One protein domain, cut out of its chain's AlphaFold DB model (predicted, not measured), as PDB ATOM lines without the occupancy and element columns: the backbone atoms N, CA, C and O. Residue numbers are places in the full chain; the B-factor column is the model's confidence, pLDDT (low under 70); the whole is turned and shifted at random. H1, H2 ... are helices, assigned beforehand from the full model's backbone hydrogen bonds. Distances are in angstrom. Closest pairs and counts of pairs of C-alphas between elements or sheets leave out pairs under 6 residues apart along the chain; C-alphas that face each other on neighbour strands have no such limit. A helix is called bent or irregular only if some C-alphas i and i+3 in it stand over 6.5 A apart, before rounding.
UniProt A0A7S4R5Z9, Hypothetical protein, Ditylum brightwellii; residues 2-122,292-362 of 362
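AT A GLANCE: This is residues 2 to 122 and 292 to 362 of the 362 residues of the protein "Hypothetical protein" of Ditylum brightwellii (UniProt A0A7S4R5Z9). Three long helices, H8, H1 and H3, lie side by side as a bundle, H1 running against the other two. H4 folds back from the end of H3 as an arm whose residues 95 to 103 stick out, while H7 folds back along the first part of H8, H6 reaches from residues 22 to 27 of H1, which its residues 292 to 295 touch, to residues 331 to 339 of H8, which its residues 299 to 303 touch, and H2 packs with its residues 32 to 37 on residues 23 to 27 of H1. The printed part has 192 residues with eight named helices, H1 to H8 in order, and no named strand: the class is all helix. It is elongated, spanning 64 by 42 by 30 A, and only just loose, close to compact, with a radius of gyration of the C-alphas of 19.6 A.

HOW THE PARTS SIT: H8, residues 321 to 361, and H1, residues 2 to 27, are the hubs, touching four helices each. With H3, residues 50 to 79, they form a bundle, three helices side by side. H8 touches H3 at Ala 337 and Thr 65, their closest C-alphas, 5.0 A apart, at a shallow tilt of 14 degrees, the same way. H8 touches H1 at Pro 345 and Val 14, closest C-alphas 6.2 A apart, at a shallow tilt of 24 degrees, opposite ways. H1 touches H3 at Phe 21 and Asn 64, closest C-alphas 6.5 A apart, at a shallow tilt of 15 degrees, opposite ways. H7, residues 306 to 317, forms a hairpin with H8, whose residues 321 to 331 alone touch it; the closest C-alphas, of Ile 312 and Ser 324, are 5.4 A apart. H6, residues 292 to 303, touches H8, about perpendicular at 77 degrees, with the closest C-alphas, of Leu 303 and Trp 335, 5.8 A apart. H4, residues 84 to 106, forms a hairpin with H3, whose residues 74 to 78 alone touch it; the closest C-alphas, of Ile 78 and Val 87, are 5.4 A apart. H2, residues 31 to 44, touches H1 at Ser 33 and Gly 26, closest C-alphas 3.9 A apart. H5, residues 115 to 122, only just touches H2, with 3 pairs of C-alphas within 8 A, the closest those of Thr 121 and Arg 39, 6.8 A apart. Every O i to N i+4 pair is within hydrogen-bond range in H2, H4, H5, H6 and H7, against 18 of 22 in H1, 23 of 26 in H3 and 35 of 37 in H8.

IN THESE COORDINATES: H8 is 58.6 A long, from C-alpha 321 at (71.871, -3.200, 37.064) to C-alpha 361 at (16.189, -17.503, 48.350), with a kink of 29 degrees near residue 343. H3 is 41.6 A long, H1 35.0 A, H4 32.5 A, H2 20.2 A, H7 16.6 A, H6 16.3 A and H5 10.2 A. H1 begins at C-alpha 2, (22.239, -13.307, 34.667), and is irregular: C-alphas 24 and 27 are 7.4 A apart.

THE WHOLE: The C-alphas of Gly 319 and His 362, the two farthest apart, are 64.3 A apart. Residues 123 to 291 are not printed, and C-alphas 122 and 292 are 27.4 A apart across this cut. Of the links that are printed whole, none is long. Mean pLDDT of the printed part is 80.3; 16 residues are under 70, among them 26 to 29 and 44 to 48.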
ATOM      1  N   ALA A   2      20.881 -13.248  34.100       72.88
ATOM      2  CA  ALA A   2      22.239 -13.307  34.667       72.88
ATOM      3  C   ALA A   2      22.814 -14.735  34.777       72.88
ATOM      4  O   ALA A   2      23.920 -14.987  34.317       72.88
ATOM      5  N   LEU A   3      22.032 -15.706  35.270       79.81
ATOM      6  CA  LEU A   3      22.475 -17.104  35.393       79.81
ATOM      7  C   LEU A   3      22.835 -17.746  34.037       79.81
ATOM      8  O   LEU A   3      23.821 -18.470  33.945       79.81
ATOM      9  N   ALA A   4      22.099 -17.432  32.965       77.06
ATOM     10  CA  ALA A   4      22.408 -17.922  31.619       77.06
ATOM     11  C   ALA A   4      23.714 -17.320  31.077       77.06
ATOM     12  O   ALA A   4      24.528 -18.037  30.501       77.06
ATOM     13  N   VAL A   5      23.948 -16.026  31.320       76.19
ATOM     14  CA  VAL A   5      25.212 -15.366  30.960       76.19
ATOM     15  C   VAL A   5      26.374 -15.986  31.739       76.19
ATOM     16  O   VAL A   5      27.386 -16.347  31.144       76.19
ATOM     17  N   MET A   6      26.207 -16.222  33.042       78.31
ATOM     18  CA  MET A   6      27.221 -16.876  33.876       78.31
ATOM     19  C   MET A   6      27.565 -18.291  33.393       78.31
ATOM     20  O   MET A   6      28.740 -18.653  33.374       78.31
ATOM     21  N   LEU A   7      26.578 -19.076  32.941       81.06
ATOM     22  CA  LEU A   7      26.822 -20.394  32.343       81.06
ATOM     23  C   LEU A   7      27.679 -20.294  31.071       81.06
ATOM     24  O   LEU A   7      28.594 -21.097  30.892       81.06
ATOM     25  N   VAL A   8      27.438 -19.295  30.215       82.94
ATOM     26  CA  VAL A   8      28.275 -19.053  29.025       82.94
ATOM     27  C   VAL A   8      29.710 -18.713  29.432       82.94
ATOM     28  O   VAL A   8      30.654 -19.293  28.894       82.94
ATOM     29  N   TYR A   9      29.896 -17.829  30.414       81.38
ATOM     30  CA  TYR A   9      31.234 -17.495  30.905       81.38
ATOM     31  C   TYR A   9      31.962 -18.712  31.491       81.38
ATOM     32  O   TYR A   9      33.141 -18.921  31.209       81.38
ATOM     33  N   PHE A  10      31.255 -19.543  32.254       81.62
ATOM     34  CA  PHE A  10      31.826 -20.707  32.923       81.62
ATOM     35  C   PHE A  10      32.209 -21.834  31.954       81.62
ATOM     36  O   PHE A  10      33.310 -22.372  32.045       81.62
ATOM     37  N   PHE A  11      31.328 -22.185  31.011       86.38
ATOM     38  CA  PHE A  11      31.542 -23.330  30.118       86.38
ATOM     39  C   PHE A  11      32.278 -22.988  28.822       86.38
ATOM     40  O   PHE A  11      32.860 -23.884  28.214       86.38
ATOM     41  N   LYS A  12      32.265 -21.721  28.393       85.44
ATOM     42  CA  LYS A  12      32.907 -21.293  27.145       85.44
ATOM     43  C   LYS A  12      34.102 -20.378  27.394       85.44
ATOM     44  O   LYS A  12      35.226 -20.744  27.069       85.44
ATOM     45  N   VAL A  13      33.873 -19.220  28.016       82.94
ATOM     46  CA  VAL A  13      34.891 -18.155  28.108       82.94
ATOM     47  C   VAL A  13      36.083 -18.573  28.971       82.94
ATOM     48  O   VAL A  13      37.229 -18.383  28.571       82.94
ATOM     49  N   VAL A  14      35.844 -19.176  30.141       83.88
ATOM     50  CA  VAL A  14      36.921 -19.627  31.038       83.88
ATOM     51  C   VAL A  14      37.801 -20.707  30.383       83.88
ATOM     52  O   VAL A  14      39.020 -20.511  30.344       83.88
ATOM     53  N   PRO A  15      37.253 -21.809  29.824       87.81
ATOM     54  CA  PRO A  15      38.064 -22.805  29.126       87.81
ATOM     55  C   PRO A  15      38.821 -22.244  27.919       87.81
ATOM     56  O   PRO A  15      40.017 -22.502  27.789       87.81
ATOM     57  N   GLU A  16      38.168 -21.448  27.063       85.69
ATOM     58  CA  GLU A  16      38.812 -20.842  25.891       85.69
ATOM     59  C   GLU A  16      39.974 -19.924  26.300       85.69
ATOM     60  O   GLU A  16      41.061 -20.013  25.725       85.69
ATOM     61  N   ASN A  17      39.799 -19.103  27.341       84.88
ATOM     62  CA  ASN A  17      40.864 -18.244  27.861       84.88
ATOM     63  C   ASN A  17      42.047 -19.040  28.413       84.88
ATOM     64  O   ASN A  17      43.191 -18.698  28.115       84.88
ATOM     65  N   LEU A  18      41.803 -20.121  29.162       85.50
ATOM     66  CA  LEU A  18      42.871 -20.979  29.685       85.50
ATOM     67  C   LEU A  18      43.643 -21.683  28.562       85.50
ATOM     68  O   LEU A  18      44.875 -21.732  28.596       85.50
ATOM     69  N   VAL A  19      42.940 -22.181  27.539       85.38
ATOM     70  CA  VAL A  19      43.563 -22.779  26.346       85.38
ATOM     71  C   VAL A  19      44.389 -21.735  25.591       85.38
ATOM     72  O   VAL A  19      45.536 -21.999  25.226       85.38
ATOM     73  N   ASN A  20      43.856 -20.528  25.404       82.06
ATOM     74  CA  ASN A  20      44.569 -19.426  24.760       82.06
ATOM     75  C   ASN A  20      45.810 -19.002  25.552       82.06
ATOM     76  O   ASN A  20      46.873 -18.799  24.964       82.06
ATOM     77  N   PHE A  21      45.712 -18.924  26.878       84.44
ATOM     78  CA  PHE A  21      46.832 -18.614  27.760       84.44
ATOM     79  C   PHE A  21      47.932 -19.681  27.672       84.44
ATOM     80  O   PHE A  21      49.100 -19.353  27.443       84.44
ATOM     81  N   TYR A  22      47.557 -20.963  27.744       82.88
ATOM     82  CA  TYR A  22      48.471 -22.089  27.540       82.88
ATOM     83  C   TYR A  22      49.161 -22.029  26.171       82.88
ATOM     84  O   TYR A  22      50.379 -22.207  26.066       82.88
ATOM     85  N   ASN A  23      48.400 -21.718  25.119       77.88
ATOM     86  CA  ASN A  23      48.933 -21.614  23.767       77.88
ATOM     87  C   ASN A  23      49.932 -20.463  23.615       77.88
ATOM     88  O   ASN A  23      50.919 -20.614  22.894       77.88
ATOM     89  N   ARG A  24      49.705 -19.339  24.300       75.38
ATOM     90  CA  ARG A  24      50.521 -18.120  24.194       75.38
ATOM     91  C   ARG A  24      51.818 -18.165  24.994       75.38
ATOM     92  O   ARG A  24      52.773 -17.516  24.589       75.38
ATOM     93  N   LEU A  25      51.887 -18.957  26.060       73.44
ATOM     94  CA  LEU A  25      53.060 -19.083  26.937       73.44
ATOM     95  C   LEU A  25      54.229 -19.902  26.363       73.44
ATOM     96  O   LEU A  25      55.125 -20.306  27.097       73.44
ATOM     97  N   GLY A  26      54.240 -20.198  25.064       62.22
ATOM     98  CA  GLY A  26      55.359 -20.924  24.458       62.22
ATOM     99  C   GLY A  26      55.312 -22.446  24.646       62.22
ATOM    100  O   GLY A  26      56.216 -23.144  24.201       62.22
ATOM    101  N   SER A  27      54.271 -22.995  25.284       65.00
ATOM    102  CA  SER A  27      54.177 -24.440  25.561       65.00
ATOM    103  C   SER A  27      53.420 -25.243  24.493       65.00
ATOM    104  O   SER A  27      53.471 -26.474  24.521       65.00
ATOM    105  N   SER A  28      52.752 -24.574  23.546       65.50
ATOM    106  CA  SER A  28      52.010 -25.200  22.438       65.50
ATOM    107  C   SER A  28      52.833 -25.294  21.151       65.50
ATOM    108  O   SER A  28      53.849 -24.613  21.009       65.50
ATOM    109  N   ASP A  29      52.383 -26.083  20.172       67.56
ATOM    110  CA  ASP A  29      53.069 -26.208  18.878       67.56
ATOM    111  C   ASP A  29      52.619 -25.176  17.821       67.56
ATOM    112  O   ASP A  29      52.637 -25.419  16.618       67.56
ATOM    113  N   THR A  30      52.192 -23.994  18.267       70.00
ATOM    114  CA  THR A  30      51.776 -22.902  17.373       70.00
ATOM    115  C   THR A  30      52.964 -22.025  16.956       70.00
ATOM    116  O   THR A  30      53.949 -21.887  17.688       70.00
ATOM    117  N   THR A  31      52.872 -21.358  15.800       70.69
ATOM    118  CA  THR A  31      53.891 -20.390  15.337       70.69
ATOM    119  C   THR A  31      54.135 -19.285  16.363       70.69
ATOM    120  O   THR A  31      55.278 -18.908  16.614       70.69
ATOM    121  N   TYR A  32      53.067 -18.806  17.003       71.25
ATOM    122  CA  TYR A  32      53.144 -17.773  18.031       71.25
ATOM    123  C   TYR A  32      53.891 -18.258  19.281       71.25
ATOM    124  O   TYR A  32      54.778 -17.572  19.780       71.25
ATOM    125  N   SER A  33      53.594 -19.476  19.734       69.38
ATOM    126  CA  SER A  33      54.293 -20.132  20.841       69.38
ATOM    127  C   SER A  33      55.788 -20.312  20.560       69.38
ATOM    128  O   SER A  33      56.638 -19.958  21.381       69.38
ATOM    129  N   ARG A  34      56.135 -20.776  19.353       73.12
ATOM    130  CA  ARG A  34      57.530 -20.878  18.905       73.12
ATOM    131  C   ARG A  34      58.213 -19.511  18.935       73.12
ATOM    132  O   ARG A  34      59.285 -19.398  19.521       73.12
ATOM    133  N   LEU A  35      57.576 -18.469  18.400       75.38
ATOM    134  CA  LEU A  35      58.106 -17.104  18.413       75.38
ATOM    135  C   LEU A  35      58.326 -16.567  19.839       75.38
ATOM    136  O   LEU A  35      59.391 -16.020  20.123       75.38
ATOM    137  N   HIS A  36      57.371 -16.789  20.744       73.75
ATOM    138  CA  HIS A  36      57.483 -16.437  22.162       73.75
ATOM    139  C   HIS A  36      58.685 -17.138  22.817       73.75
ATOM    140  O   HIS A  36      59.504 -16.494  23.471       73.75
ATOM    141  N   SER A  37      58.853 -18.442  22.566       73.00
ATOM    142  CA  SER A  37      59.964 -19.239  23.106       73.00
ATOM    143  C   SER A  37      61.336 -18.754  22.619       73.00
ATOM    144  O   SER A  37      62.295 -18.694  23.387       73.00
ATOM    145  N   ILE A  38      61.440 -18.374  21.338       73.69
ATOM    146  CA  ILE A  38      62.673 -17.846  20.748       73.69
ATOM    147  C   ILE A  38      63.015 -16.509  21.397       73.69
ATOM    148  O   ILE A  38      64.163 -16.232  21.743       73.69
ATOM    149  N   ARG A  39      61.997 -15.676  21.580       74.44
ATOM    150  CA  ARG A  39      62.159 -14.344  22.126       74.44
ATOM    151  C   ARG A  39      62.574 -14.344  23.589       74.44
ATOM    152  O   ARG A  39      63.459 -13.576  23.961       74.44
ATOM    153  N   GLU A  40      61.995 -15.224  24.396       72.88
ATOM    154  CA  GLU A  40      62.390 -15.418  25.792       72.88
ATOM    155  C   GLU A  40      63.889 -15.736  25.903       72.88
ATOM    156  O   GLU A  40      64.603 -15.112  26.685       72.88
ATOM    157  N   GLN A  41      64.423 -16.583  25.016       71.69
ATOM    158  CA  GLN A  41      65.862 -16.861  24.985       71.69
ATOM    159  C   GLN A  41      66.719 -15.646  24.619       71.69
ATOM    160  O   GLN A  41      67.827 -15.493  25.139       71.69
ATOM    161  N   ILE A  42      66.257 -14.798  23.699       71.38
ATOM    162  CA  ILE A  42      66.969 -13.569  23.315       71.38
ATOM    163  C   ILE A  42      66.962 -12.570  24.482       71.38
ATOM    164  O   ILE A  42      67.977 -11.925  24.763       71.38
ATOM    165  N   MET A  43      65.846 -12.491  25.206       71.44
ATOM    166  CA  MET A  43      65.690 -11.663  26.400       71.44
ATOM    167  C   MET A  43      66.573 -12.144  27.563       71.44
ATOM    168  O   MET A  43      67.192 -11.328  28.259       71.44
ATOM    169  N   ASP A  44      66.712 -13.457  27.741       67.81
ATOM    170  CA  ASP A  44      67.640 -14.067  28.702       67.81
ATOM    171  C   ASP A  44      69.103 -13.765  28.377       67.81
ATOM    172  O   ASP A  44      69.937 -13.629  29.273       67.81
ATOM    173  N   GLN A  45      69.422 -13.613  27.093       69.69
ATOM    174  CA  GLN A  45      70.747 -13.189  26.643       69.69
ATOM    175  C   GLN A  45      70.977 -11.679  26.805       69.69
ATOM    176  O   GLN A  45      72.099 -11.220  26.603       69.69
ATOM    177  N   GLY A  46      69.945 -10.910  27.172       68.06
ATOM    178  CA  GLY A  46      70.032  -9.463  27.373       68.06
ATOM    179  C   GLY A  46      70.256  -8.672  26.082       68.06
ATOM    180  O   GLY A  46      70.791  -7.569  26.142       68.06
ATOM    181  N   LYS A  47      69.879  -9.238  24.928       69.25
ATOM    182  CA  LYS A  47      70.115  -8.654  23.595       69.25
ATOM    183  C   LYS A  47      68.910  -7.915  23.007       69.25
ATOM    184  O   LYS A  47      69.010  -7.370  21.913       69.25
ATOM    185  N   ASP A  48      67.777  -7.906  23.709       68.38
ATOM    186  CA  ASP A  48      66.553  -7.256  23.232       68.38
ATOM    187  C   ASP A  48      66.653  -5.724  23.384       68.38
ATOM    188  O   ASP A  48      67.132  -5.214  24.404       68.38
ATOM    189  N   ARG A  49      66.205  -4.965  22.375       71.69
ATOM    190  CA  ARG A  49      66.150  -3.495  22.476       71.69
ATOM    191  C   ARG A  49      64.986  -3.095  23.377       71.69
ATOM    192  O   ARG A  49      63.947  -3.746  23.376       71.69
ATOM    193  N   PHE A  50      65.102  -1.961  24.073       70.75
ATOM    194  CA  PHE A  50      64.058  -1.497  24.998       70.75
ATOM    195  C   PHE A  50      62.662  -1.426  24.355       70.75
ATOM    196  O   PHE A  50      61.713  -1.971  24.908       70.75
ATOM    197  N   GLY A  51      62.537  -0.808  23.174       71.00
ATOM    198  CA  GLY A  51      61.242  -0.674  22.493       71.00
ATOM    199  C   GLY A  51      60.658  -2.013  22.040       71.00
ATOM    200  O   GLY A  51      59.457  -2.236  22.160       71.00
ATOM    201  N   GLN A  52      61.512  -2.935  21.591       72.25
ATOM    202  CA  GLN A  52      61.093  -4.287  21.238       72.25
ATOM    203  C   GLN A  52      60.585  -5.007  22.487       72.25
ATOM    204  O   GLN A  52      59.468  -5.526  22.467       72.25
ATOM    205  N   MET A  53      61.372  -5.009  23.564       73.69
ATOM    206  CA  MET A  53      61.001  -5.610  24.840       73.69
ATOM    207  C   MET A  53      59.663  -5.046  25.337       73.69
ATOM    208  O   MET A  53      58.746  -5.819  25.589       73.69
ATOM    209  N   ALA A  54      59.512  -3.719  25.388       74.19
ATOM    210  CA  ALA A  54      58.281  -3.054  25.813       74.19
ATOM    211  C   ALA A  54      57.071  -3.448  24.950       74.19
ATOM    212  O   ALA A  54      56.048  -3.854  25.495       74.19
ATOM    213  N   GLY A  55      57.197  -3.407  23.617       77.69
ATOM    214  CA  GLY A  55      56.109  -3.774  22.704       77.69
ATOM    215  C   GLY A  55      55.638  -5.216  22.892       77.69
ATOM    216  O   GLY A  55      54.442  -5.483  22.928       77.69
ATOM    217  N   TYR A  56      56.569  -6.141  23.119       77.81
ATOM    218  CA  TYR A  56      56.230  -7.526  23.436       77.81
ATOM    219  C   TYR A  56      55.515  -7.686  24.777       77.81
ATOM    220  O   TYR A  56      54.593  -8.490  24.888       77.81
ATOM    221  N   LYS A  57      55.909  -6.923  25.803       77.94
ATOM    222  CA  LYS A  57      55.231  -6.962  27.106       77.94
ATOM    223  C   LYS A  57      53.830  -6.373  27.045       77.94
ATOM    224  O   LYS A  57      52.940  -6.890  27.718       77.94
ATOM    225  N   ILE A  58      53.635  -5.327  26.246       81.31
ATOM    226  CA  ILE A  58      52.310  -4.768  25.982       81.31
ATOM    227  C   ILE A  58      51.454  -5.818  25.271       81.31
ATOM    228  O   ILE A  58      50.383  -6.130  25.778       81.31
ATOM    229  N   ASP A  59      51.950  -6.444  24.196       80.06
ATOM    230  CA  ASP A  59      51.228  -7.514  23.486       80.06
ATOM    231  C   ASP A  59      50.868  -8.670  24.434       80.06
ATOM    232  O   ASP A  59      49.719  -9.106  24.482       80.06
ATOM    233  N   PHE A  60      51.803  -9.129  25.270       81.06
ATOM    234  CA  PHE A  60      51.539 -10.198  26.235       81.06
ATOM    235  C   PHE A  60      50.456  -9.822  27.264       81.06
ATOM    236  O   PHE A  60      49.541 -10.610  27.508       81.06
ATOM    237  N   ASN A  61      50.528  -8.625  27.857       82.75
ATOM    238  CA  ASN A  61      49.558  -8.184  28.865       82.75
ATOM    239  C   ASN A  61      48.192  -7.836  28.267       82.75
ATOM    240  O   ASN A  61      47.173  -8.179  28.865       82.75
ATOM    241  N   MET A  62      48.147  -7.205  27.093       80.94
ATOM    242  CA  MET A  62      46.893  -6.930  26.389       80.94
ATOM    243  C   MET A  62      46.157  -8.227  26.066       80.94
ATOM    244  O   MET A  62      44.958  -8.344  26.288       80.94
ATOM    245  N   ASN A  63      46.885  -9.243  25.613       77.00
ATOM    246  CA  ASN A  63      46.263 -10.500  25.230       77.00
ATOM    247  C   ASN A  63      45.828 -11.350  26.437       77.00
ATOM    248  O   ASN A  63      44.832 -12.062  26.331       77.00
ATOM    249  N   ASN A  64      46.542 -11.312  27.568       82.06
ATOM    250  CA  ASN A  64      46.290 -12.235  28.687       82.06
ATOM    251  C   ASN A  64      45.636 -11.591  29.914       82.06
ATOM    252  O   ASN A  64      44.803 -12.218  30.559       82.06
ATOM    253  N   THR A  65      46.027 -10.370  30.261       86.44
ATOM    254  CA  THR A  65      45.611  -9.698  31.498       86.44
ATOM    255  C   THR A  65      44.395  -8.817  31.239       86.44
ATOM    256  O   THR A  65      43.380  -8.938  31.920       86.44
ATOM    257  N   TYR A  66      44.484  -7.963  30.216       84.81
ATOM    258  CA  TYR A  66      43.441  -6.998  29.871       84.81
ATOM    259  C   TYR A  66      42.112  -7.680  29.525       84.81
ATOM    260  O   TYR A  66      41.088  -7.321  30.095       84.81
ATOM    261  N   VAL A  67      42.142  -8.723  28.689       82.19
ATOM    262  CA  VAL A  67      40.946  -9.501  28.317       82.19
ATOM    263  C   VAL A  67      40.230 -10.068  29.552       82.19
ATOM    264  O   VAL A  67      39.016  -9.931  29.686       82.19
ATOM    265  N   CYS A  68      40.970 -10.642  30.505       85.81
ATOM    266  CA  CYS A  68      40.380 -11.170  31.735       85.81
ATOM    267  C   CYS A  68      39.803 -10.069  32.632       85.81
ATOM    268  O   CYS A  68      38.725 -10.254  33.193       85.81
ATOM    269  N   PHE A  69      40.476  -8.920  32.759       87.62
ATOM    270  CA  PHE A  69      39.921  -7.775  33.488       87.62
ATOM    271  C   PHE A  69      38.636  -7.257  32.853       87.62
ATOM    272  O   PHE A  69      37.682  -6.971  33.571       87.62
ATOM    273  N   LEU A  70      38.590  -7.192  31.525       84.31
ATOM    274  CA  LEU A  70      37.417  -6.755  30.780       84.31
ATOM    275  C   LEU A  70      36.234  -7.708  31.007       84.31
ATOM    276  O   LEU A  70      35.125  -7.248  31.268       84.31
ATOM    277  N   TYR A  71      36.473  -9.023  31.034       84.50
ATOM    278  CA  TYR A  71      35.448 -10.008  31.395       84.50
ATOM    279  C   TYR A  71      34.988  -9.908  32.855       84.50
ATOM    280  O   TYR A  71      33.786  -9.965  33.110       84.50
ATOM    281  N   MET A  72      35.905  -9.732  33.814       87.44
ATOM    282  CA  MET A  72      35.532  -9.530  35.224       87.44
ATOM    283  C   MET A  72      34.682  -8.274  35.402       87.44
ATOM    284  O   MET A  72      33.655  -8.315  36.073       87.44
ATOM    285  N   PHE A  73      35.085  -7.174  34.766       86.88
ATOM    286  CA  PHE A  73      34.352  -5.915  34.809       86.88
ATOM    287  C   PHE A  73      32.968  -6.042  34.162       86.88
ATOM    288  O   PHE A  73      31.991  -5.549  34.713       86.88
ATOM    289  N   ASN A  74      32.856  -6.765  33.044       82.06
ATOM    290  CA  ASN A  74      31.569  -7.029  32.400       82.06
ATOM    291  C   ASN A  74      30.603  -7.762  33.339       82.06
ATOM    292  O   ASN A  74      29.473  -7.331  33.550       82.06
ATOM    293  N   ILE A  75      31.070  -8.837  33.969       83.94
ATOM    294  CA  ILE A  75      30.249  -9.607  34.905       83.94
ATOM    295  C   ILE A  75      29.850  -8.773  36.116       83.94
ATOM    296  O   ILE A  75      28.690  -8.821  36.516       83.94
ATOM    297  N   TYR A  76      30.773  -7.977  36.655       87.44
ATOM    298  CA  TYR A  76      30.465  -7.033  37.723       87.44
ATOM    299  C   TYR A  76      29.306  -6.102  37.330       87.44
ATOM    300  O   TYR A  76      28.312  -6.037  38.047       87.44
ATOM    301  N   MET A  77      29.382  -5.475  36.152       84.12
ATOM    302  CA  MET A  77      28.332  -4.585  35.638       84.12
ATOM    303  C   MET A  77      26.992  -5.299  35.400       84.12
ATOM    304  O   MET A  77      25.940  -4.684  35.534       84.12
ATOM    305  N   ILE A  78      27.004  -6.585  35.035       81.44
ATOM    306  CA  ILE A  78      25.776  -7.377  34.840       81.44
ATOM    307  C   ILE A  78      25.099  -7.706  36.174       81.44
ATOM    308  O   ILE A  78      23.873  -7.770  36.225       81.44
ATOM    309  N   ILE A  79      25.872  -7.957  37.234       81.69
ATOM    310  CA  ILE A  79      25.327  -8.266  38.566       81.69
ATOM    311  C   ILE A  79      24.749  -7.013  39.220       81.69
ATOM    312  O   ILE A  79      23.715  -7.102  39.870       81.69
ATOM    313  N   ASP A  80      25.431  -5.879  39.059       84.69
ATOM    314  CA  ASP A  80      25.057  -4.593  39.663       84.69
ATOM    315  C   ASP A  80      23.880  -3.912  38.940       84.69
ATOM    316  O   ASP A  80      23.325  -2.931  39.418       84.69
ATOM    317  N   ALA A  81      23.487  -4.415  37.767       84.06
ATOM    318  CA  ALA A  81      22.400  -3.848  36.986       84.06
ATOM    319  C   ALA A  81      21.023  -4.170  37.598       84.06
ATOM    320  O   ALA A  81      20.573  -5.317  37.592       84.06
ATOM    321  N   ASP A  82      20.314  -3.124  38.030       79.44
ATOM    322  CA  ASP A  82      18.970  -3.220  38.619       79.44
ATOM    323  C   ASP A  82      17.873  -3.544  37.593       79.44
ATOM    324  O   ASP A  82      16.807  -4.060  37.938       79.44
ATOM    325  N   SER A  83      18.109  -3.244  36.312       82.31
ATOM    326  CA  SER A  83      17.138  -3.469  35.247       82.31
ATOM    327  C   SER A  83      17.677  -4.379  34.145       82.31
ATOM    328  O   SER A  83      18.846  -4.343  33.760       82.31
ATOM    329  N   ALA A  84      16.784  -5.181  33.558       76.88
ATOM    330  CA  ALA A  84      17.117  -5.986  32.384       76.88
ATOM    331  C   ALA A  84      17.556  -5.118  31.189       76.88
ATOM    332  O   ALA A  84      18.314  -5.586  30.342       76.88
ATOM    333  N   VAL A  85      17.100  -3.861  31.126       79.75
ATOM    334  CA  VAL A  85      17.509  -2.900  30.095       79.75
ATOM    335  C   VAL A  85      18.976  -2.519  30.275       79.75
ATOM    336  O   VAL A  85      19.705  -2.521  29.290       79.75
ATOM    337  N   ASP A  86      19.438  -2.294  31.506       76.31
ATOM    338  CA  ASP A  86      20.844  -1.977  31.785       76.31
ATOM    339  C   ASP A  86      21.760  -3.162  31.479       76.31
ATOM    340  O   ASP A  86      22.821  -2.988  30.881       76.31
ATOM    341  N   VAL A  87      21.320  -4.389  31.780       75.94
ATOM    342  CA  VAL A  87      22.033  -5.612  31.368       75.94
ATOM    343  C   VAL A  87      22.177  -5.673  29.844       75.94
ATOM    344  O   VAL A  87      23.258  -5.977  29.339       75.94
ATOM    345  N   ILE A  88      21.108  -5.368  29.100       74.38
ATOM    346  CA  ILE A  88      21.125  -5.357  27.632       74.38
ATOM    347  C   ILE A  88      22.021  -4.230  27.102       74.38
ATOM    348  O   ILE A  88      22.822  -4.480  26.207       74.38
ATOM    349  N   LEU A  89      21.932  -3.015  27.650       76.06
ATOM    350  CA  LEU A  89      22.755  -1.873  27.240       76.06
ATOM    351  C   LEU A  89      24.240  -2.110  27.525       76.06
ATOM    352  O   LEU A  89      25.072  -1.817  26.669       76.06
ATOM    353  N   ASN A  90      24.573  -2.705  28.673       75.75
ATOM    354  CA  ASN A  90      25.938  -3.103  29.004       75.75
ATOM    355  C   ASN A  90      26.445  -4.171  28.029       75.75
ATOM    356  O   ASN A  90      27.528  -4.020  27.467       75.75
ATOM    357  N   ALA A  91      25.651  -5.210  27.749       73.88
ATOM    358  CA  ALA A  91      26.012  -6.229  26.764       73.88
ATOM    359  C   ALA A  91      26.232  -5.631  25.360       73.88
ATOM    360  O   ALA A  91      27.201  -5.981  24.688       73.88
ATOM    361  N   LEU A  92      25.385  -4.684  24.948       73.00
ATOM    362  CA  LEU A  92      25.471  -4.001  23.657       73.00
ATOM    363  C   LEU A  92      26.688  -3.066  23.588       73.00
ATOM    364  O   LEU A  92      27.354  -3.008  22.557       73.00
ATOM    365  N   ALA A  93      27.045  -2.399  24.690       74.88
ATOM    366  CA  ALA A  93      28.278  -1.619  24.797       74.88
ATOM    367  C   ALA A  93      29.529  -2.505  24.667       74.88
ATOM    368  O   ALA A  93      30.475  -2.136  23.974       74.88
ATOM    369  N   PHE A  94      29.527  -3.701  25.262       69.38
ATOM    370  CA  PHE A  94      30.615  -4.666  25.087       69.38
ATOM    371  C   PHE A  94      30.690  -5.233  23.673       69.38
ATOM    372  O   PHE A  94      31.789  -5.387  23.143       69.38
ATOM    373  N   GLU A  95      29.554  -5.523  23.042       70.81
ATOM    374  CA  GLU A  95      29.533  -5.929  21.638       70.81
ATOM    375  C   GLU A  95      30.042  -4.801  20.734       70.81
ATOM    376  O   GLU A  95      30.810  -5.058  19.813       70.81
ATOM    377  N   PHE A  96      29.703  -3.544  21.035       74.38
ATOM    378  CA  PHE A  96      30.250  -2.386  20.333       74.38
ATOM    379  C   PHE A  96      31.770  -2.272  20.503       74.38
ATOM    380  O   PHE A  96      32.463  -2.098  19.507       74.38
ATOM    381  N   ILE A  97      32.299  -2.423  21.724       73.25
ATOM    382  CA  ILE A  97      33.752  -2.447  21.972       73.25
ATOM    383  C   ILE A  97      34.402  -3.599  21.206       73.25
ATOM    384  O   ILE A  97      35.417  -3.396  20.554       73.25
ATOM    385  N   THR A  98      33.789  -4.783  21.223       71.56
ATOM    386  CA  THR A  98      34.308  -5.965  20.521       71.56
ATOM    387  C   THR A  98      34.338  -5.738  19.011       71.56
ATOM    388  O   THR A  98      35.348  -6.012  18.379       71.56
ATOM    389  N   ARG A  99      33.272  -5.177  18.425       71.31
ATOM    390  CA  ARG A  99      33.226  -4.829  16.996       71.31
ATOM    391  C   ARG A  99      34.200  -3.715  16.641       71.31
ATOM    392  O   ARG A  99      34.777  -3.745  15.564       71.31
ATOM    393  N   LEU A 100      34.381  -2.731  17.521       74.88
ATOM    394  CA  LEU A 100      35.371  -1.676  17.332       74.88
ATOM    395  C   LEU A 100      36.781  -2.268  17.350       74.88
ATOM    396  O   LEU A 100      37.574  -1.937  16.476       74.88
ATOM    397  N   ASP A 101      37.072  -3.178  18.279       71.00
ATOM    398  CA  ASP A 101      38.333  -3.916  18.320       71.00
ATOM    399  C   ASP A 101      38.519  -4.754  17.047       71.00
ATOM    400  O   ASP A 101      39.575  -4.676  16.427       71.00
ATOM    401  N   GLU A 102      37.501  -5.496  16.598       73.75
ATOM    402  CA  GLU A 102      37.539  -6.258  15.341       73.75
ATOM    403  C   GLU A 102      37.819  -5.349  14.136       73.75
ATOM    404  O   GLU A 102      38.749  -5.616  13.373       73.75
ATOM    405  N   GLU A 103      37.103  -4.233  14.002       75.12
ATOM    406  CA  GLU A 103      37.287  -3.266  12.914       75.12
ATOM    407  C   GLU A 103      38.678  -2.613  12.966       75.12
ATOM    408  O   GLU A 103      39.348  -2.459  11.943       75.12
ATOM    409  N   VAL A 104      39.174  -2.301  14.168       72.81
ATOM    410  CA  VAL A 104      40.554  -1.846  14.372       72.81
ATOM    411  C   VAL A 104      41.536  -2.935  13.948       72.81
ATOM    412  O   VAL A 104      42.509  -2.621  13.266       72.81
ATOM    413  N   THR A 105      41.286  -4.211  14.256       71.69
ATOM    414  CA  THR A 105      42.161  -5.304  13.805       71.69
ATOM    415  C   THR A 105      42.083  -5.590  12.304       71.69
ATOM    416  O   THR A 105      43.031  -6.140  11.737       71.69
ATOM    417  N   HIS A 106      40.987  -5.204  11.650       72.94
ATOM    418  CA  HIS A 106      40.806  -5.294  10.202       72.94
ATOM    419  C   HIS A 106      41.324  -4.072   9.441       72.94
ATOM    420  O   HIS A 106      41.461  -4.136   8.221       72.94
ATOM    421  N   SER A 107      41.643  -2.984  10.139       73.56
ATOM    422  CA  SER A 107      42.180  -1.782   9.514       73.56
ATOM    423  C   SER A 107      43.520  -2.039   8.808       73.56
ATOM    424  O   SER A 107      44.371  -2.782   9.294       73.56
ATOM    425  N   ASP A 108      43.743  -1.369   7.672       69.81
ATOM    426  CA  ASP A 108      44.936  -1.564   6.825       69.81
ATOM    427  C   ASP A 108      46.268  -1.278   7.540       69.81
ATOM    428  O   ASP A 108      47.333  -1.744   7.120       69.81
ATOM    429  N   TRP A 109      46.227  -0.467   8.600       67.44
ATOM    430  CA  TRP A 109      47.398  -0.116   9.399       67.44
ATOM    431  C   TRP A 109      47.664  -1.116  10.528       67.44
ATOM    432  O   TRP A 109      48.791  -1.164  11.031       67.44
ATOM    433  N   TRP A 110      46.667  -1.913  10.918       70.44
ATOM    434  CA  TRP A 110      46.856  -3.004  11.856       70.44
ATOM    435  C   TRP A 110      47.517  -4.191  11.159       70.44
ATOM    436  O   TRP A 110      47.341  -4.444   9.968       70.44
ATOM    437  N   ASP A 111      48.326  -4.937  11.903       68.94
ATOM    438  CA  ASP A 111      49.060  -6.077  11.371       68.94
ATOM    439  C   ASP A 111      48.488  -7.394  11.915       68.94
ATOM    440  O   ASP A 111      49.064  -7.987  12.834       68.94
ATOM    441  N   PRO A 112      47.369  -7.891  11.348       67.75
ATOM    442  CA  PRO A 112      46.683  -9.077  11.863       67.75
ATOM    443  C   PRO A 112      47.561 -10.333  11.795       67.75
ATOM    444  O   PRO A 112      47.435 -11.244  12.609       67.75
ATOM    445  N   GLN A 113      48.507 -10.371  10.852       69.81
ATOM    446  CA  GLN A 113      49.458 -11.470  10.688       69.81
ATOM    447  C   GLN A 113      50.700 -11.348  11.580       69.81
ATOM    448  O   GLN A 113      51.567 -12.223  11.536       69.81
ATOM    449  N   LYS A 114      50.817 -10.280  12.382       72.69
ATOM    450  CA  LYS A 114      51.979 -10.012  13.241       72.69
ATOM    451  C   LYS A 114      53.319 -10.032  12.478       72.69
ATOM    452  O   LYS A 114      54.359 -10.337  13.063       72.69
ATOM    453  N   ARG A 115      53.319  -9.700  11.181       73.31
ATOM    454  CA  ARG A 115      54.499  -9.512  10.321       73.31
ATOM    455  C   ARG A 115      55.572  -8.648  10.982       73.31
ATOM    456  O   ARG A 115      56.736  -9.031  10.940       73.31
ATOM    457  N   TRP A 116      55.202  -7.551  11.643       72.69
ATOM    458  CA  TRP A 116      56.139  -6.648  12.330       72.69
ATOM    459  C   TRP A 116      56.839  -7.338  13.500       72.69
ATOM    460  O   TRP A 116      58.057  -7.242  13.667       72.69
ATOM    461  N   LEU A 117      56.072  -8.088  14.293       72.88
ATOM    462  CA  LEU A 117      56.595  -8.860  15.414       72.88
ATOM    463  C   LEU A 117      57.497  -9.996  14.918       72.88
ATOM    464  O   LEU A 117      58.565 -10.220  15.485       72.88
ATOM    465  N   ILE A 118      57.101 -10.685  13.845       76.06
ATOM    466  CA  ILE A 118      57.876 -11.770  13.235       76.06
ATOM    467  C   ILE A 118      59.193 -11.234  12.685       76.06
ATOM    468  O   ILE A 118      60.252 -11.735  13.051       76.06
ATOM    469  N   ALA A 119      59.150 -10.197  11.856       75.88
ATOM    470  CA  ALA A 119      60.331  -9.632  11.226       75.88
ATOM    471  C   ALA A 119      61.289  -9.000  12.249       75.88
ATOM    472  O   ALA A 119      62.487  -9.274  12.199       75.88
ATOM    473  N   GLY A 120      60.777  -8.278  13.253       75.31
ATOM    474  CA  GLY A 120      61.592  -7.798  14.372       75.31
ATOM    475  C   GLY A 120      62.231  -8.933  15.186       75.31
ATOM    476  O   GLY A 120      63.389  -8.824  15.589       75.31
ATOM    477  N   THR A 121      61.518 -10.048  15.389       75.62
ATOM    478  CA  THR A 121      62.079 -11.237  16.058       75.62
ATOM    479  C   THR A 121      63.153 -11.910  15.202       75.62
ATOM    480  O   THR A 121      64.212 -12.266  15.714       75.62
ATOM    481  N   MET A 122      62.921 -12.049  13.897       79.38
ATOM    482  CA  MET A 122      63.886 -12.622  12.957       79.38
ATOM    483  C   MET A 122      65.158 -11.787  12.866       79.38
ATOM    484  O   MET A 122      66.251 -12.345  12.878       79.38
ATOM    485  N   THR A 292      52.525 -29.944  29.436       77.88
ATOM    486  CA  THR A 292      51.716 -29.617  30.615       77.88
ATOM    487  C   THR A 292      52.550 -29.524  31.891       77.88
ATOM    488  O   THR A 292      52.393 -28.585  32.665       77.88
ATOM    489  N   ARG A 293      53.490 -30.452  32.118       81.06
ATOM    490  CA  ARG A 293      54.347 -30.424  33.314       81.06
ATOM    491  C   ARG A 293      55.299 -29.230  33.295       81.06
ATOM    492  O   ARG A 293      55.571 -28.657  34.350       81.06
ATOM    493  N   ARG A 294      55.797 -28.845  32.116       76.69
ATOM    494  CA  ARG A 294      56.614 -27.630  31.956       76.69
ATOM    495  C   ARG A 294      55.799 -26.380  32.259       76.69
ATOM    496  O   ARG A 294      56.258 -25.555  33.039       76.69
ATOM    497  N   PHE A 295      54.586 -26.297  31.720       82.62
ATOM    498  CA  PHE A 295      53.664 -25.200  31.986       82.62
ATOM    499  C   PHE A 295      53.345 -25.068  33.478       82.62
ATOM    500  O   PHE A 295      53.495 -23.986  34.037       82.62
ATOM    501  N   VAL A 296      52.976 -26.163  34.154       85.38
ATOM    502  CA  VAL A 296      52.663 -26.150  35.596       85.38
ATOM    503  C   VAL A 296      53.874 -25.707  36.412       85.38
ATOM    504  O   VAL A 296      53.754 -24.859  37.294       85.38
ATOM    505  N   ARG A 297      55.060 -26.235  36.092       85.69
ATOM    506  CA  ARG A 297      56.300 -25.829  36.756       85.69
ATOM    507  C   ARG A 297      56.592 -24.343  36.548       85.69
ATOM    508  O   ARG A 297      56.918 -23.664  37.513       85.69
ATOM    509  N   HIS A 298      56.485 -23.852  35.317       84.19
ATOM    510  CA  HIS A 298      56.726 -22.446  35.005       84.19
ATOM    511  C   HIS A 298      55.712 -21.540  35.712       84.19
ATOM    512  O   HIS A 298      56.108 -20.577  36.359       84.19
ATOM    513  N   SER A 299      54.430 -21.916  35.699       87.62
ATOM    514  CA  SER A 299      53.363 -21.219  36.427       87.62
ATOM    515  C   SER A 299      53.695 -21.101  37.912       87.62
ATOM    516  O   SER A 299      53.616 -20.019  38.481       87.62
ATOM    517  N   PHE A 300      54.128 -22.204  38.532       90.75
ATOM    518  CA  PHE A 300      54.541 -22.209  39.929       90.75
ATOM    519  C   PHE A 300      55.750 -21.297  40.166       90.75
ATOM    520  O   PHE A 300      55.707 -20.451  41.050       90.75
ATOM    521  N   GLU A 301      56.804 -21.415  39.353       88.00
ATOM    522  CA  GLU A 301      58.018 -20.601  39.492       88.00
ATOM    523  C   GLU A 301      57.756 -19.090  39.332       88.00
ATOM    524  O   GLU A 301      58.421 -18.291  40.003       88.00
ATOM    525  N   VAL A 302      56.805 -18.700  38.473       89.00
ATOM    526  CA  VAL A 302      56.361 -17.307  38.303       89.00
ATOM    527  C   VAL A 302      55.539 -16.855  39.511       89.00
ATOM    528  O   VAL A 302      55.862 -15.833  40.116       89.00
ATOM    529  N   LEU A 303      54.531 -17.631  39.921       91.56
ATOM    530  CA  LEU A 303      53.638 -17.288  41.036       91.56
ATOM    531  C   LEU A 303      54.361 -17.199  42.384       91.56
ATOM    532  O   LEU A 303      54.019 -16.349  43.202       91.56
ATOM    533  N   THR A 304      55.380 -18.034  42.615       92.62
ATOM    534  CA  THR A 304      56.191 -18.004  43.843       92.62
ATOM    535  C   THR A 304      57.383 -17.050  43.761       92.62
ATOM    536  O   THR A 304      58.260 -17.104  44.623       92.62
ATOM    537  N   PHE A 305      57.479 -16.224  42.711       92.06
ATOM    538  CA  PHE A 305      58.590 -15.295  42.458       92.06
ATOM    539  C   PHE A 305      59.985 -15.942  42.378       92.06
ATOM    540  O   PHE A 305      61.004 -15.250  42.335       92.06
ATOM    541  N   VAL A 306      60.067 -17.273  42.311       90.06
ATOM    542  CA  VAL A 306      61.342 -18.002  42.277       90.06
ATOM    543  C   VAL A 306      62.106 -17.668  40.999       90.06
ATOM    544  O   VAL A 306      63.324 -17.472  41.045       90.06
ATOM    545  N   HIS A 307      61.399 -17.557  39.870       84.56
ATOM    546  CA  HIS A 307      61.988 -17.135  38.600       84.56
ATOM    547  C   HIS A 307      62.569 -15.713  38.695       84.56
ATOM    548  O   HIS A 307      63.733 -15.491  38.351       84.56
ATOM    549  N   MET A 308      61.796 -14.781  39.265       89.81
ATOM    550  CA  MET A 308      62.201 -13.389  39.468       89.81
ATOM    551  C   MET A 308      63.475 -13.283  40.315       89.81
ATOM    552  O   MET A 308      64.455 -12.663  39.908       89.81
ATOM    553  N   ILE A 309      63.492 -13.928  41.484       90.06
ATOM    554  CA  ILE A 309      64.620 -13.860  42.421       90.06
ATOM    555  C   ILE A 309      65.891 -14.422  41.772       90.06
ATOM    556  O   ILE A 309      66.941 -13.775  41.797       90.06
ATOM    557  N   ARG A 310      65.804 -15.595  41.131       87.38
ATOM    558  CA  ARG A 310      66.953 -16.218  40.451       87.38
ATOM    559  C   ARG A 310      67.488 -15.346  39.315       87.38
ATOM    560  O   ARG A 310      68.706 -15.194  39.192       87.38
ATOM    561  N   GLY A 311      66.602 -14.759  38.511       83.38
ATOM    562  CA  GLY A 311      66.990 -13.889  37.403       83.38
ATOM    563  C   GLY A 311      67.650 -12.590  37.871       83.38
ATOM    564  O   GLY A 311      68.702 -12.220  37.345       83.38
ATOM    565  N   ILE A 312      67.112 -11.943  38.912       86.69
ATOM    566  CA  ILE A 312      67.702 -10.730  39.501       86.69
ATOM    567  C   ILE A 312      69.088 -11.027  40.078       86.69
ATOM    568  O   ILE A 312      70.038 -10.316  39.752       86.69
ATOM    569  N   ILE A 313      69.239 -12.096  40.869       86.75
ATOM    570  CA  ILE A 313      70.535 -12.485  41.451       86.75
ATOM    571  C   ILE A 313      71.568 -12.745  40.348       86.75
ATOM    572  O   ILE A 313      72.694 -12.257  40.428       86.75
ATOM    573  N   SER A 314      71.188 -13.471  39.291       80.00
ATOM    574  CA  SER A 314      72.081 -13.759  38.164       80.00
ATOM    575  C   SER A 314      72.542 -12.482  37.450       80.00
ATOM    576  O   SER A 314      73.738 -12.295  37.217       80.00
ATOM    577  N   ARG A 315      71.615 -11.560  37.154       82.06
ATOM    578  CA  ARG A 315      71.916 -10.296  36.458       82.06
ATOM    579  C   ARG A 315      72.723  -9.327  37.328       82.06
ATOM    580  O   ARG A 315      73.640  -8.683  36.817       82.06
ATOM    581  N   LEU A 316      72.454  -9.273  38.635       84.94
ATOM    582  CA  LEU A 316      73.263  -8.515  39.598       84.94
ATOM    583  C   LEU A 316      74.689  -9.064  39.688       84.94
ATOM    584  O   LEU A 316      75.636  -8.284  39.619       84.94
ATOM    585  N   ARG A 317      74.861 -10.392  39.741       82.38
ATOM    586  CA  ARG A 317      76.191 -11.030  39.727       82.38
ATOM    587  C   ARG A 317      76.983 -10.700  38.459       82.38
ATOM    588  O   ARG A 317      78.206 -10.629  38.500       82.38
ATOM    589  N   ASN A 318      76.286 -10.468  37.351       77.31
ATOM    590  CA  ASN A 318      76.880 -10.094  36.068       77.31
ATOM    591  C   ASN A 318      77.044  -8.568  35.887       77.31
ATOM    592  O   ASN A 318      77.428  -8.131  34.803       77.31
ATOM    593  N   GLY A 319      76.751  -7.751  36.908       79.56
ATOM    594  CA  GLY A 319      76.918  -6.292  36.870       79.56
ATOM    595  C   GLY A 319      75.888  -5.541  36.013       79.56
ATOM    596  O   GLY A 319      76.094  -4.379  35.670       79.56
ATOM    597  N   GLN A 320      74.768  -6.173  35.650       79.19
ATOM    598  CA  GLN A 320      73.787  -5.622  34.709       79.19
ATOM    599  C   GLN A 320      72.610  -4.915  35.410       79.19
ATOM    600  O   GLN A 320      71.453  -5.257  35.184       79.19
ATOM    601  N   LEU A 321      72.879  -3.891  36.230       79.94
ATOM    602  CA  LEU A 321      71.871  -3.200  37.064       79.94
ATOM    603  C   LEU A 321      70.615  -2.732  36.303       79.94
ATOM    604  O   LEU A 321      69.495  -3.012  36.724       79.94
ATOM    605  N   LYS A 322      70.787  -2.059  35.156       78.81
ATOM    606  CA  LYS A 322      69.653  -1.586  34.335       78.81
ATOM    607  C   LYS A 322      68.792  -2.745  33.832       78.81
ATOM    608  O   LYS A 322      67.570  -2.656  33.821       78.81
ATOM    609  N   SER A 323      69.439  -3.840  33.441       76.94
ATOM    610  CA  SER A 323      68.756  -5.043  32.973       76.94
ATOM    611  C   SER A 323      68.007  -5.743  34.109       76.94
ATOM    612  O   SER A 323      66.901  -6.225  33.895       76.94
ATOM    613  N   SER A 324      68.564  -5.746  35.326       82.00
ATOM    614  CA  SER A 324      67.903  -6.289  36.517       82.00
ATOM    615  C   SER A 324      66.605  -5.552  36.853       82.00
ATOM    616  O   SER A 324      65.609  -6.201  37.150       82.00
ATOM    617  N   PHE A 325      66.592  -4.216  36.774       84.19
ATOM    618  CA  PHE A 325      65.379  -3.427  37.020       84.19
ATOM    619  C   PHE A 325      64.281  -3.720  35.988       84.19
ATOM    620  O   PHE A 325      63.131  -3.959  36.347       84.19
ATOM    621  N   LEU A 326      64.644  -3.765  34.705       80.94
ATOM    622  CA  LEU A 326      63.701  -4.101  33.637       80.94
ATOM    623  C   LEU A 326      63.157  -5.528  33.781       80.94
ATOM    624  O   LEU A 326      61.966  -5.754  33.596       80.94
ATOM    625  N   PHE A 327      64.013  -6.473  34.170       82.88
ATOM    626  CA  PHE A 327      63.617  -7.850  34.445       82.88
ATOM    627  C   PHE A 327      62.690  -7.972  35.667       82.88
ATOM    628  O   PHE A 327      61.786  -8.804  35.671       82.88
ATOM    629  N   PHE A 328      62.877  -7.137  36.693       88.06
ATOM    630  CA  PHE A 328      61.960  -7.067  37.832       88.06
ATOM    631  C   PHE A 328      60.561  -6.619  37.391       88.06
ATOM    632  O   PHE A 328      59.591  -7.317  37.670       88.06
ATOM    633  N   LEU A 329      60.459  -5.507  36.653       85.12
ATOM    634  CA  LEU A 329      59.172  -5.029  36.131       85.12
ATOM    635  C   LEU A 329      58.495  -6.075  35.239       85.12
ATOM    636  O   LEU A 329      57.285  -6.275  35.328       85.12
ATOM    637  N   ASP A 330      59.280  -6.769  34.416       83.00
ATOM    638  CA  ASP A 330      58.789  -7.870  33.595       83.00
ATOM    639  C   ASP A 330      58.218  -9.013  34.438       83.00
ATOM    640  O   ASP A 330      57.090  -9.451  34.225       83.00
ATOM    641  N   SER A 331      58.969  -9.453  35.446       86.75
ATOM    642  CA  SER A 331      58.538 -10.524  36.343       86.75
ATOM    643  C   SER A 331      57.251 -10.162  37.088       86.75
ATOM    644  O   SER A 331      56.393 -11.019  37.273       86.75
ATOM    645  N   VAL A 332      57.084  -8.890  37.472       89.31
ATOM    646  CA  VAL A 332      55.837  -8.384  38.066       89.31
ATOM    647  C   VAL A 332      54.692  -8.429  37.052       89.31
ATOM    648  O   VAL A 332      53.617  -8.917  37.381       89.31
ATOM    649  N   GLY A 333      54.910  -7.982  35.812       88.25
ATOM    650  CA  GLY A 333      53.895  -8.052  34.756       88.25
ATOM    651  C   GLY A 333      53.458  -9.488  34.447       88.25
ATOM    652  O   GLY A 333      52.265  -9.767  34.347       88.25
ATOM    653  N   GLN A 334      54.410 -10.420  34.367       87.75
ATOM    654  CA  GLN A 334      54.115 -11.847  34.233       87.75
ATOM    655  C   GLN A 334      53.330 -12.366  35.436       87.75
ATOM    656  O   GLN A 334      52.313 -13.029  35.252       87.75
ATOM    657  N   TRP A 335      53.752 -12.032  36.657       92.81
ATOM    658  CA  TRP A 335      53.034 -12.427  37.864       92.81
ATOM    659  C   TRP A 335      51.583 -11.947  37.839       92.81
ATOM    660  O   TRP A 335      50.692 -12.751  38.094       92.81
ATOM    661  N   ILE A 336      51.334 -10.687  37.455       91.19
ATOM    662  CA  ILE A 336      49.976 -10.144  37.310       91.19
ATOM    663  C   ILE A 336      49.188 -10.977  36.297       91.19
ATOM    664  O   ILE A 336      48.081 -11.399  36.606       91.19
ATOM    665  N   ALA A 337      49.757 -11.281  35.129       90.25
ATOM    666  CA  ALA A 337      49.076 -12.095  34.125       90.25
ATOM    667  C   ALA A 337      48.693 -13.487  34.659       90.25
ATOM    668  O   ALA A 337      47.548 -13.907  34.513       90.25
ATOM    669  N   PHE A 338      49.616 -14.190  35.324       91.50
ATOM    670  CA  PHE A 338      49.341 -15.504  35.917       91.50
ATOM    671  C   PHE A 338      48.336 -15.427  37.073       91.50
ATOM    672  O   PHE A 338      47.433 -16.260  37.158       91.50
ATOM    673  N   ALA A 339      48.462 -14.427  37.945       92.75
ATOM    674  CA  ALA A 339      47.544 -14.205  39.052       92.75
ATOM    675  C   ALA A 339      46.130 -13.919  38.537       92.75
ATOM    676  O   ALA A 339      45.182 -14.559  38.979       92.75
ATOM    677  N   THR A 340      45.981 -13.038  37.545       91.56
ATOM    678  CA  THR A 340      44.691 -12.735  36.916       91.56
ATOM    679  C   THR A 340      44.073 -13.976  36.269       91.56
ATOM    680  O   THR A 340      42.873 -14.193  36.409       91.56
ATOM    681  N   GLN A 341      44.869 -14.832  35.621       90.50
ATOM    682  CA  GLN A 341      44.381 -16.084  35.024       90.50
ATOM    683  C   GLN A 341      43.913 -17.115  36.062       90.50
ATOM    684  O   GLN A 341      43.046 -17.928  35.757       90.50
ATOM    685  N   LEU A 342      44.437 -17.076  37.290       90.88
ATOM    686  CA  LEU A 342      43.942 -17.896  38.403       90.88
ATOM    687  C   LEU A 342      42.731 -17.276  39.102       90.88
ATOM    688  O   LEU A 342      41.786 -17.981  39.452       90.88
ATOM    689  N   VAL A 343      42.755 -15.960  39.310       93.38
ATOM    690  CA  VAL A 343      41.681 -15.220  39.982       93.38
ATOM    691  C   VAL A 343      40.417 -15.212  39.134       93.38
ATOM    692  O   VAL A 343      39.335 -15.362  39.688       93.38
ATOM    693  N   PHE A 344      40.532 -15.096  37.809       91.38
ATOM    694  CA  PHE A 344      39.374 -14.999  36.923       91.38
ATOM    695  C   PHE A 344      38.409 -16.195  37.061       91.38
ATOM    696  O   PHE A 344      37.258 -15.956  37.417       91.38
ATOM    697  N   PRO A 345      38.823 -17.470  36.904       90.56
ATOM    698  CA  PRO A 345      37.931 -18.613  37.120       90.56
ATOM    699  C   PRO A 345      37.324 -18.661  38.528       90.56
ATOM    700  O   PRO A 345      36.142 -18.965  38.677       90.56
ATOM    701  N   LEU A 346      38.113 -18.342  39.560       93.12
ATOM    702  CA  LEU A 346      37.644 -18.325  40.950       93.12
ATOM    703  C   LEU A 346      36.581 -17.245  41.173       93.12
ATOM    704  O   LEU A 346      35.585 -17.495  41.847       93.12
ATOM    705  N   TYR A 347      36.770 -16.075  40.567       92.75
ATOM    706  CA  TYR A 347      35.801 -14.991  40.565       92.75
ATOM    707  C   TYR A 347      34.488 -15.424  39.896       92.75
ATOM    708  O   TYR A 347      33.430 -15.250  40.495       92.75
ATOM    709  N   ILE A 348      34.544 -16.076  38.725       89.06
ATOM    710  CA  ILE A 348      33.343 -16.615  38.057       89.06
ATOM    711  C   ILE A 348      32.599 -17.603  38.957       89.06
ATOM    712  O   ILE A 348      31.380 -17.513  39.083       89.06
ATOM    713  N   ILE A 349      33.320 -18.535  39.590       90.62
ATOM    714  CA  ILE A 349      32.733 -19.533  40.496       90.62
ATOM    715  C   ILE A 349      32.057 -18.848  41.685       90.62
ATOM    716  O   ILE A 349      30.916 -19.169  42.009       90.62
ATOM    717  N   ALA A 350      32.742 -17.897  42.321       91.81
ATOM    718  CA  ALA A 350      32.215 -17.176  43.473       91.81
ATOM    719  C   ALA A 350      30.933 -16.417  43.117       91.81
ATOM    720  O   ALA A 350      29.917 -16.581  43.794       91.81
ATOM    721  N   VAL A 351      30.956 -15.656  42.019       89.38
ATOM    722  CA  VAL A 351      29.777 -14.952  41.510       89.38
ATOM    723  C   VAL A 351      28.649 -15.937  41.213       89.38
ATOM    724  O   VAL A 351      27.529 -15.719  41.659       89.38
ATOM    725  N   PHE A 352      28.928 -17.037  40.510       88.56
ATOM    726  CA  PHE A 352      27.914 -18.026  40.153       88.56
ATOM    727  C   PHE A 352      27.222 -18.610  41.391       88.56
ATOM    728  O   PHE A 352      25.994 -18.677  41.434       88.56
ATOM    729  N   CYS A 353      27.994 -18.982  42.416       89.81
ATOM    730  CA  CYS A 353      27.459 -19.475  43.682       89.81
ATOM    731  C   CYS A 353      26.588 -18.424  44.383       89.81
ATOM    732  O   CYS A 353      25.485 -18.751  44.820       89.81
ATOM    733  N   ILE A 354      27.045 -17.168  44.455       89.81
ATOM    734  CA  ILE A 354      26.286 -16.063  45.061       89.81
ATOM    735  C   ILE A 354      24.969 -15.843  44.312       89.81
ATOM    736  O   ILE A 354      23.912 -15.777  44.938       89.81
ATOM    737  N   THR A 355      25.008 -15.794  42.977       86.62
ATOM    738  CA  THR A 355      23.808 -15.636  42.149       86.62
ATOM    739  C   THR A 355      22.838 -16.798  42.341       86.62
ATOM    740  O   THR A 355      21.641 -16.563  42.460       86.62
ATOM    741  N   CYS A 356      23.321 -18.043  42.416       87.44
ATOM    742  CA  CYS A 356      22.457 -19.194  42.682       87.44
ATOM    743  C   CYS A 356      21.783 -19.077  44.052       87.44
ATOM    744  O   CYS A 356      20.570 -19.219  44.136       87.44
ATOM    745  N   ILE A 357      22.542 -18.774  45.109       90.88
ATOM    746  CA  ILE A 357      21.993 -18.605  46.464       90.88
ATOM    747  C   ILE A 357      20.925 -17.507  46.480       90.88
ATOM    748  O   ILE A 357      19.858 -17.702  47.054       90.88
ATOM    749  N   TYR A 358      21.185 -16.376  45.822       86.88
ATOM    750  CA  TYR A 358      20.233 -15.271  45.737       86.88
ATOM    751  C   TYR A 358      18.936 -15.678  45.020       86.88
ATOM    752  O   TYR A 358      17.856 -15.432  45.541       86.88
ATOM    753  N   VAL A 359      19.045 -16.359  43.874       85.31
ATOM    754  CA  VAL A 359      17.897 -16.825  43.075       85.31
ATOM    755  C   VAL A 359      17.113 -17.952  43.757       85.31
ATOM    756  O   VAL A 359      15.937 -18.120  43.479       85.31
ATOM    757  N   PHE A 360      17.733 -18.762  44.616       89.06
ATOM    758  CA  PHE A 360      17.004 -19.793  45.363       89.06
ATOM    759  C   PHE A 360      16.293 -19.245  46.607       89.06
ATOM    760  O   PHE A 360      15.334 -19.858  47.071       89.06
ATOM    761  N   ASN A 361      16.765 -18.124  47.156       87.00
ATOM    762  CA  ASN A 361      16.189 -17.503  48.350       87.00
ATOM    763  C   ASN A 361      15.060 -16.500  48.044       87.00
ATOM    764  O   ASN A 361      14.350 -16.107  48.972       87.00
ATOM    765  N   HIS A 362      14.902 -16.089  46.785       80.06
ATOM    766  CA  HIS A 362      13.892 -15.145  46.300       80.06
ATOM    767  C   HIS A 362      13.126 -15.750  45.131       80.06
ATOM    768  O   HIS A 362      11.882 -15.607  45.119       80.06
TER     769      HIS A 362